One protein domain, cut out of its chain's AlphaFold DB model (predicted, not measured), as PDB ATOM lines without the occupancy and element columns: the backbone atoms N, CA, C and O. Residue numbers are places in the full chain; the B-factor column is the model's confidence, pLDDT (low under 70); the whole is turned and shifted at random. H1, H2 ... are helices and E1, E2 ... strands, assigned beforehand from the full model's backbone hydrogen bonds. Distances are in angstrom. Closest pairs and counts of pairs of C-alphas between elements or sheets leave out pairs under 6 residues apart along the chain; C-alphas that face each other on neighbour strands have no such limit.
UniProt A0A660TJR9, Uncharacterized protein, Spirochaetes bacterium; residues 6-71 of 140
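AT A GLANCE: This is residues 6 to 71 of the 140 residues of an uncharacterized protein of Spirochaetes bacterium (UniProt A0A660TJR9). A four-stranded antiparallel sheet, order E2 - E1 - E4 - E3, is curled like part of a barrel, with short helices H1 and H2 at one end of its strands and the turn of hairpin E1-E2 at the other. The 66 printed residues run E1, E2, H1, H2, E3, E4; the class is mixed, helices and strands. The whole is loose, radius of gyration 14.2 A, spanning 42 by 27 by 15 A.

HOW THE PARTS SIT: E1, residues 6 to 14, and E2, residues 20 to 26, form a hairpin; N 11 and O 23 are within hydrogen-bond range at 2.8 A. H1, residues 28 to 33, is on the sheet; its closest C-alpha pair with E1 is Cys 7 and Thr 30, 5.9 A. H2, residues 35 to 38, is not on it. E3, residues 51 to 55, and E4, residues 66 to 70, form a hairpin, N 52 to O 69 2.8 A. E4 is antiparallel to E1, N 10 to O 66 2.8 A. H1 has every O i to N i+4 pair within range; H2 is too short for one.

IN THESE COORDINATES: E1 starts at C-alpha 6 (195.960, 174.746, 184.238) and spans 24.2 A, E2 19.1 A, H1 8.6 A, H2 5.4 A, E3 13.3 A. E4, 13.6 A, ends at C-alpha 70 (197.966, 180.746, 182.332).

THE WHOLE: The farthest C-alphas, Gln 43 and Gln 61, are 42.1 A apart. The printed part has no cut; H2 to E3 is a long link. No printed residue is under 70 in pLDDT.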
ATOM      1  N   TYR A   6     197.094 174.630 183.327       95.12
ATOM      2  CA  TYR A   6     195.960 174.746 184.238       95.12
ATOM      3  C   TYR A   6     196.439 175.239 185.600       95.12
ATOM      4  O   TYR A   6     197.397 174.706 186.146       95.12
ATOM      5  N   CYS A   7     195.781 176.261 186.135       95.69
ATOM      6  CA  CYS A   7     196.174 176.916 187.384       95.69
ATOM      7  C   CYS A   7     194.979 177.224 188.291       95.69
ATOM      8  O   CYS A   7     195.089 178.047 189.194       95.69
ATOM      9  N   GLY A   8     193.829 176.597 188.046       95.00
ATOM     10  CA  GLY A   8     192.651 176.796 188.874       95.00
ATOM     11  C   GLY A   8     191.365 176.271 188.258       95.00
ATOM     12  O   GLY A   8     191.314 175.870 187.091       95.00
ATOM     13  N   ASN A   9     190.311 176.323 189.058       96.25
ATOM     14  CA  ASN A   9     188.940 176.015 188.676       96.25
ATOM     15  C   ASN A   9     188.008 177.128 189.158       96.25
ATOM     16  O   ASN A   9     188.402 178.008 189.924       96.25
ATOM     17  N   GLY A  10     186.778 177.132 188.662       95.12
ATOM     18  CA  GLY A  10     185.792 178.106 189.085       95.12
ATOM     19  C   GLY A  10     184.362 177.643 188.908       95.12
ATOM     20  O   GLY A  10     184.043 176.782 188.083       95.12
ATOM     21  N   LYS A  11     183.488 178.263 189.690       95.56
ATOM     22  CA  LYS A  11     182.056 178.011 189.695       95.56
ATOM     23  C   LYS A  11     181.309 179.299 189.417       95.56
ATOM     24  O   LYS A  11     181.554 180.333 190.036       95.56
ATOM     25  N   GLU A  12     180.372 179.216 188.488       94.94
ATOM     26  CA  GLU A  12     179.466 180.314 188.202       94.94
ATOM     27  C   GLU A  12     178.293 180.314 189.185       94.94
ATOM     28  O   GLU A  12     177.649 179.291 189.426       94.94
ATOM     29  N   LYS A  13     178.019 181.488 189.747       93.50
ATOM     30  CA  LYS A  13     176.862 181.788 190.582       93.50
ATOM     31  C   LYS A  13     176.015 182.811 189.843       93.50
ATOM     32  O   LYS A  13     176.452 183.939 189.628       93.50
ATOM     33  N   GLN A  14     174.811 182.414 189.451       92.62
ATOM     34  CA  GLN A  14     173.840 183.335 188.870       92.62
ATOM     35  C   GLN A  14     173.065 184.041 189.981       92.62
ATOM     36  O   GLN A  14     172.655 183.425 190.967       92.62
ATOM     37  N   PHE A  15     172.875 185.341 189.819       93.94
ATOM     38  CA  PHE A  15     172.109 186.175 190.728       93.94
ATOM     39  C   PHE A  15     170.665 186.302 190.243       93.94
ATOM     40  O   PHE A  15     170.388 186.320 189.045       93.94
ATOM     41  N   GLN A  16     169.730 186.461 191.181       89.69
ATOM     42  CA  GLN A  16     168.296 186.578 190.877       89.69
ATOM     43  C   GLN A  16     167.952 187.812 190.023       89.69
ATOM     44  O   GLN A  16     166.923 187.837 189.360       89.69
ATOM     45  N   ASN A  17     168.819 188.826 190.016       92.50
ATOM     46  CA  ASN A  17     168.677 190.047 189.223       92.50
ATOM     47  C   ASN A  17     169.243 189.931 187.791       92.50
ATOM     48  O   ASN A  17     169.332 190.941 187.099       92.50
ATOM     49  N   GLY A  18     169.647 188.733 187.353       89.38
ATOM     50  CA  GLY A  18     170.132 188.478 185.993       89.38
ATOM     51  C   GLY A  18     171.637 188.674 185.777       89.38
ATOM     52  O   GLY A  18     172.099 188.544 184.647       89.38
ATOM     53  N   GLY A  19     172.416 188.971 186.823       93.19
ATOM     54  CA  GLY A  19     173.884 188.966 186.752       93.19
ATOM     55  C   GLY A  19     174.492 187.583 187.018       93.19
ATOM     56  O   GLY A  19     173.825 186.697 187.552       93.19
ATOM     57  N   SER A  20     175.786 187.411 186.737       94.25
ATOM     58  CA  SER A  20     176.550 186.247 187.200       94.25
ATOM     59  C   SER A  20     177.917 186.627 187.770       94.25
ATOM     60  O   SER A  20     178.502 187.657 187.429       94.25
ATOM     61  N   LEU A  21     178.403 185.801 188.694       93.75
ATOM     62  CA  LEU A  21     179.736 185.867 189.282       93.75
ATOM     63  C   LEU A  21     180.440 184.541 189.035       93.75
ATOM     64  O   LEU A  21     179.908 183.486 189.372       93.75
ATOM     65  N   ILE A  22     181.663 184.598 188.518       95.31
ATOM     66  CA  ILE A  22     182.537 183.430 188.450       95.31
ATOM     67  C   ILE A  22     183.492 183.511 189.634       95.31
ATOM     68  O   ILE A  22     184.385 184.357 189.677       95.31
ATOM     69  N   GLU A  23     183.282 182.636 190.609       95.31
ATOM     70  CA  GLU A  23     184.186 182.468 191.739       95.31
ATOM     71  C   GLU A  23     185.268 181.465 191.350       95.31
ATOM     72  O   GLU A  23     184.952 180.360 190.910       95.31
ATOM     73  N   VAL A  24     186.538 181.853 191.473       96.62
ATOM     74  CA  VAL A  24     187.683 181.032 191.057       96.62
ATOM     75  C   VAL A  24     188.583 180.708 192.239       96.62
ATOM     76  O   VAL A  24     188.842 181.557 193.090       96.62
ATOM     77  N   MET A  25     189.114 179.491 192.243       94.88
ATOM     78  CA  MET A  25     190.212 179.077 193.101       94.88
ATOM     79  C   MET A  25     191.461 178.918 192.242       94.88
ATOM     80  O   MET A  25     191.422 178.287 191.186       94.88
ATOM     81  N   LEU A  26     192.563 179.516 192.688       96.25
ATOM     82  CA  LEU A  26     193.826 179.529 191.957       96.25
ATOM     83  C   LEU A  26     194.883 178.714 192.697       96.25
ATOM     84  O   LEU A  26     195.049 178.850 193.907       96.25
ATOM     85  N   ASP A  27     195.637 177.927 191.942       95.62
ATOM     86  CA  ASP A  27     196.847 177.263 192.403       95.62
ATOM     87  C   ASP A  27     198.020 178.249 192.335       95.62
ATOM     88  O   ASP A  27     198.604 178.516 191.278       95.62
ATOM     89  N   VAL A  28     198.357 178.805 193.495       95.31
ATOM     90  CA  VAL A  28     199.437 179.783 193.646       95.31
ATOM     91  C   VAL A  28     200.806 179.163 193.354       95.31
ATOM     92  O   VAL A  28     201.667 179.851 192.804       95.31
ATOM     93  N   ASP A  29     201.006 177.874 193.639       96.50
ATOM     94  CA  ASP A  29     202.275 177.189 193.389       96.50
ATOM     95  C   ASP A  29     202.510 177.013 191.892       96.50
ATOM     96  O   ASP A  29     203.609 177.267 191.391       96.50
ATOM     97  N   THR A  30     201.473 176.631 191.147       94.56
ATOM     98  CA  THR A  30     201.552 176.555 189.685       94.56
ATOM     99  C   THR A  30     201.801 177.932 189.071       94.56
ATOM    100  O   THR A  30     202.621 178.054 188.157       94.56
ATOM    101  N   LEU A  31     201.177 178.991 189.592       94.44
ATOM    102  CA  LEU A  31     201.456 180.357 189.139       94.44
ATOM    103  C   LEU A  31     202.901 180.782 189.440       94.44
ATOM    104  O   LEU A  31     203.555 181.358 188.570       94.44
ATOM    105  N   ALA A  32     203.417 180.471 190.631       94.19
ATOM    106  CA  ALA A  32     204.783 180.797 191.032       94.19
ATOM    107  C   ALA A  32     205.822 180.071 190.167       94.19
ATOM    108  O   ALA A  32     206.738 180.712 189.654       94.19
ATOM    109  N   LYS A  33     205.635 178.767 189.924       95.31
ATOM    110  CA  LYS A  33     206.510 177.945 189.063       95.31
ATOM    111  C   LYS A  33     206.591 178.463 187.625       95.31
ATOM    112  O   LYS A  33     207.614 178.307 186.970       95.31
ATOM    113  N   ASN A  34     205.517 179.078 187.132       93.12
ATOM    114  CA  ASN A  34     205.421 179.580 185.760       93.12
ATOM    115  C   ASN A  34     205.677 181.093 185.641       93.12
ATOM    116  O   ASN A  34     205.632 181.644 184.535       93.12
ATOM    117  N   PHE A  35     205.962 181.773 186.755       93.06
ATOM    118  CA  PHE A  35     206.134 183.222 186.785       93.06
ATOM    119  C   PHE A  35     207.332 183.686 185.954       93.06
ATOM    120  O   PHE A  35     207.210 184.653 185.212       93.06
ATOM    121  N   ASP A  36     208.465 182.993 186.020       91.38
ATOM    122  CA  ASP A  36     209.659 183.411 185.274       91.38
ATOM    123  C   ASP A  36     209.471 183.274 183.755       91.38
ATOM    124  O   ASP A  36     210.070 184.010 182.973       91.38
ATOM    125  N   ALA A  37     208.598 182.357 183.326       90.19
ATOM    126  CA  ALA A  37     208.325 182.114 181.918       90.19
ATOM    127  C   ALA A  37     207.253 183.048 181.335       90.19
ATOM    128  O   ALA A  37     207.393 183.439 180.177       90.19
ATOM    129  N   TYR A  38     206.191 183.373 182.080       91.31
ATOM    130  CA  TYR A  38     205.006 184.081 181.553       91.31
ATOM    131  C   TYR A  38     204.563 185.285 182.394       91.31
ATOM    132  O   TYR A  38     203.672 186.041 182.004       91.31
ATOM    133  N   GLY A  39     205.162 185.465 183.565       89.94
ATOM    134  CA  GLY A  39     204.956 186.626 184.407       89.94
ATOM    135  C   GLY A  39     205.774 187.826 183.940       89.94
ATOM    136  O   GLY A  39     206.747 187.728 183.199       89.94
ATOM    137  N   PHE A  40     205.369 188.998 184.407       90.31
ATOM    138  CA  PHE A  40     206.088 190.243 184.214       90.31
ATOM    139  C   PHE A  40     206.080 191.047 185.508       90.31
ATOM    140  O   PHE A  40     205.208 190.906 186.372       90.31
ATOM    141  N   ARG A  41     207.080 191.911 185.656       90.94
ATOM    142  CA  ARG A  41     207.134 192.877 186.750       90.94
ATOM    143  C   ARG A  41     206.688 194.230 186.235       90.94
ATOM    144  O   ARG A  41     207.038 194.630 185.130       90.94
ATOM    145  N   THR A  42     205.897 194.935 187.030       88.06
ATOM    146  CA  THR A  42     205.593 196.336 186.749       88.06
ATOM    147  C   THR A  42     206.805 197.208 187.064       88.06
ATOM    148  O   THR A  42     207.696 196.797 187.806       88.06
ATOM    149  N   GLN A  43     206.809 198.449 186.573       84.56
ATOM    150  CA  GLN A  43     207.826 199.447 186.933       84.56
ATOM    151  C   GLN A  43     207.902 199.687 188.454       84.56
ATOM    152  O   GLN A  43     208.968 199.958 188.988       84.56
ATOM    153  N   ALA A  44     206.790 199.494 189.168       92.06
ATOM    154  CA  ALA A  44     206.722 199.530 190.631       92.06
ATOM    155  C   ALA A  44     207.193 198.223 191.312       92.06
ATOM    156  O   ALA A  44     206.897 197.996 192.483       92.06
ATOM    157  N   GLY A  45     207.828 197.304 190.579       91.56
ATOM    158  CA  GLY A  45     208.367 196.041 191.094       91.56
ATOM    159  C   GLY A  45     207.339 194.933 191.367       91.56
ATOM    160  O   GLY A  45     207.728 193.831 191.763       91.56
ATOM    161  N   LYS A  46     206.038 195.170 191.138       92.94
ATOM    162  CA  LYS A  46     204.975 194.193 191.436       92.94
ATOM    163  C   LYS A  46     204.961 193.066 190.406       92.94
ATOM    164  O   LYS A  46     204.941 193.328 189.205       92.94
ATOM    165  N   ARG A  47     204.924 191.821 190.878       92.88
ATOM    166  CA  ARG A  47     204.793 190.614 190.050       92.88
ATOM    167  C   ARG A  47     203.356 190.479 189.547       92.88
ATOM    168  O   ARG A  47     202.422 190.580 190.337       92.88
ATOM    169  N   LYS A  48     203.180 190.266 188.246       91.69
ATOM    170  CA  LYS A  48     201.889 189.997 187.610       91.69
ATOM    171  C   LYS A  48     202.028 188.837 186.637       91.69
ATOM    172  O   LYS A  48     203.008 188.754 185.910       91.69
ATOM    173  N   ILE A  49     201.032 187.970 186.606       92.75
ATOM    174  CA  ILE A  49     200.887 186.913 185.609       92.75
ATOM    175  C   ILE A  49     199.459 186.988 185.087       92.75
ATOM    176  O   ILE A  49     198.533 187.283 185.845       92.75
ATOM    177  N   ARG A  50     199.284 186.815 183.778       93.06
ATOM    178  CA  ARG A  50     197.960 186.853 183.166       93.06
ATOM    179  C   ARG A  50     197.382 185.442 183.145       93.06
ATOM    180  O   ARG A  50     198.076 184.487 182.809       93.06
ATOM    181  N   VAL A  51     196.105 185.337 183.483       95.19
ATOM    182  CA  VAL A  51     195.334 184.094 183.437       95.19
ATOM    183  C   VAL A  51     194.077 184.298 182.601       95.19
ATOM    184  O   VAL A  51     193.588 185.421 182.462       95.19
ATOM    185  N   LYS A  52     193.559 183.211 182.040       95.19
ATOM    186  CA  LYS A  52     192.296 183.144 181.312       95.19
ATOM    187  C   LYS A  52     191.333 182.268 182.095       95.19
ATOM    188  O   LYS A  52     191.694 181.163 182.484       95.19
ATOM    189  N   VAL A  53     190.116 182.760 182.289       95.81
ATOM    190  CA  VAL A  53     189.002 181.967 182.809       95.81
ATOM    191  C   VAL A  53     188.213 181.467 181.610       95.81
ATOM    192  O   VAL A  53     187.769 182.258 180.779       95.81
ATOM    193  N   CYS A  54     188.087 180.155 181.483       94.62
ATOM    194  CA  CYS A  54     187.469 179.506 180.342       94.62
ATOM    195  C   CYS A  54     186.297 178.652 180.810       94.62
ATOM    196  O   CYS A  54     186.409 177.924 181.794       94.62
ATOM    197  N   GLN A  55     185.181 178.721 180.091       94.88
ATOM    198  CA  GLN A  55     184.028 177.874 180.365       94.88
ATOM    199  C   GLN A  55     184.343 176.426 179.968       94.88
ATOM    200  O   GLN A  55     184.856 176.155 178.874       94.88
ATOM    201  N   SER A  56     184.061 175.495 180.873       91.44
ATOM    202  CA  SER A  56     184.141 174.062 180.608       91.44
ATOM    203  C   SER A  56     182.966 173.628 179.734       91.44
ATOM    204  O   SER A  56     181.876 174.188 179.814       91.44
ATOM    205  N   ARG A  57     183.175 172.608 178.894       92.31
ATOM    206  CA  ARG A  57     182.082 172.019 178.099       92.31
ATOM    207  C   ARG A  57     181.096 171.245 178.966       92.31
ATOM    208  O   ARG A  57     179.906 171.244 178.690       92.31
ATOM    209  N   GLU A  58     181.621 170.595 179.995       91.12
ATOM    210  CA  GLU A  58     180.871 169.792 180.945       91.12
ATOM    211  C   GLU A  58     181.208 170.266 182.355       91.12
ATOM    212  O   GLU A  58     182.320 170.740 182.617       91.12
ATOM    213  N   VAL A  59     180.228 170.164 183.246       92.31
ATOM    214  CA  VAL A  59     180.414 170.452 184.667       92.31
ATOM    215  C   VAL A  59     181.195 169.300 185.287       92.31
ATOM    216  O   VAL A  59     180.892 168.138 185.020       92.31
ATOM    217  N   ASP A  60     182.204 169.608 186.100       89.00
ATOM    218  CA  ASP A  60     182.977 168.561 186.765       89.00
ATOM    219  C   ASP A  60     182.211 167.914 187.938       89.00
ATOM    220  O   ASP A  60     181.148 168.374 188.362       89.00
ATOM    221  N   GLN A  61     182.779 166.849 188.507       90.50
ATOM    222  CA  GLN A  61     182.199 166.128 189.651       90.50
ATOM    223  C   GLN A  61     182.014 166.985 190.920       90.50
ATOM    224  O   GLN A  61     181.294 166.586 191.832       90.50
ATOM    225  N   TYR A  62     182.655 168.154 190.990       88.25
ATOM    226  CA  TYR A  62     182.581 169.095 192.106       88.25
ATOM    227  C   TYR A  62     181.663 170.295 191.802       88.25
ATOM    228  O   TYR A  62     181.492 171.185 192.639       88.25
ATOM    229  N   GLY A  63     181.029 170.321 190.626       89.88
ATOM    230  CA  GLY A  63     180.139 171.397 190.206       89.88
ATOM    231  C   GLY A  63     180.854 172.627 189.637       89.88
ATOM    232  O   GLY A  63     180.234 173.690 189.569       89.88
ATOM    233  N   ASN A  64     182.133 172.524 189.267       93.94
ATOM    234  CA  ASN A  64     182.870 173.606 188.622       93.94
ATOM    235  C   ASN A  64     182.465 173.714 187.152       93.94
ATOM    236  O   ASN A  64     182.420 172.728 186.413       93.94
ATOM    237  N   THR A  65     182.193 174.942 186.727       95.56
ATOM    238  CA  THR A  65     181.743 175.273 185.370       95.56
ATOM    239  C   THR A  65     182.835 175.947 184.546       95.56
ATOM    240  O   THR A  65     182.713 176.055 183.328       95.56
ATOM    241  N   HIS A  66     183.909 176.392 185.199       96.06
ATOM    242  CA  HIS A  66     185.022 177.095 184.587       96.06
ATOM    243  C   HIS A  66     186.357 176.481 185.013       96.06
ATOM    244  O   HIS A  66     186.503 175.947 186.114       96.06
ATOM    245  N   TYR A  67     187.356 176.606 184.147       95.44
ATOM    246  CA  TYR A  67     188.754 176.324 184.446       95.44
ATOM    247  C   TYR A  67     189.600 177.571 184.209       95.44
ATOM    248  O   TYR A  67     189.231 178.450 183.427       95.44
ATOM    249  N   VAL A  68     190.742 177.650 184.887       96.75
ATOM    250  CA  VAL A  68     191.671 178.771 184.758       96.75
ATOM    251  C   VAL A  68     192.990 178.278 184.178       96.75
ATOM    252  O   VAL A  68     193.576 177.316 184.672       96.75
ATOM    253  N   GLU A  69     193.474 178.943 183.131       95.81
ATOM    254  CA  GLU A  69     194.754 178.638 182.486       95.81
ATOM    255  C   GLU A  69     195.668 179.867 182.426       95.81
ATOM    256  O   GLU A  69     195.201 180.999 182.291       95.81
ATOM    257  N   VAL A  70     196.984 179.664 182.511       95.00
ATOM    258  CA  VAL A  70     197.966 180.746 182.332       95.00
ATOM    259  C   VAL A  70     197.946 181.217 180.879       95.00
ATOM    260  O   VAL A  70     197.934 180.411 179.946       95.00
ATOM    261  N   ASP A  71     197.955 182.534 180.670       92.75
ATOM    262  CA  ASP A  71     198.141 183.093 179.335       92.75
ATOM    263  C   ASP A  71     199.612 182.971 178.925       92.75
ATOM    264  O   ASP A  71     200.496 183.609 179.496       92.75
TER     265      ASP A  71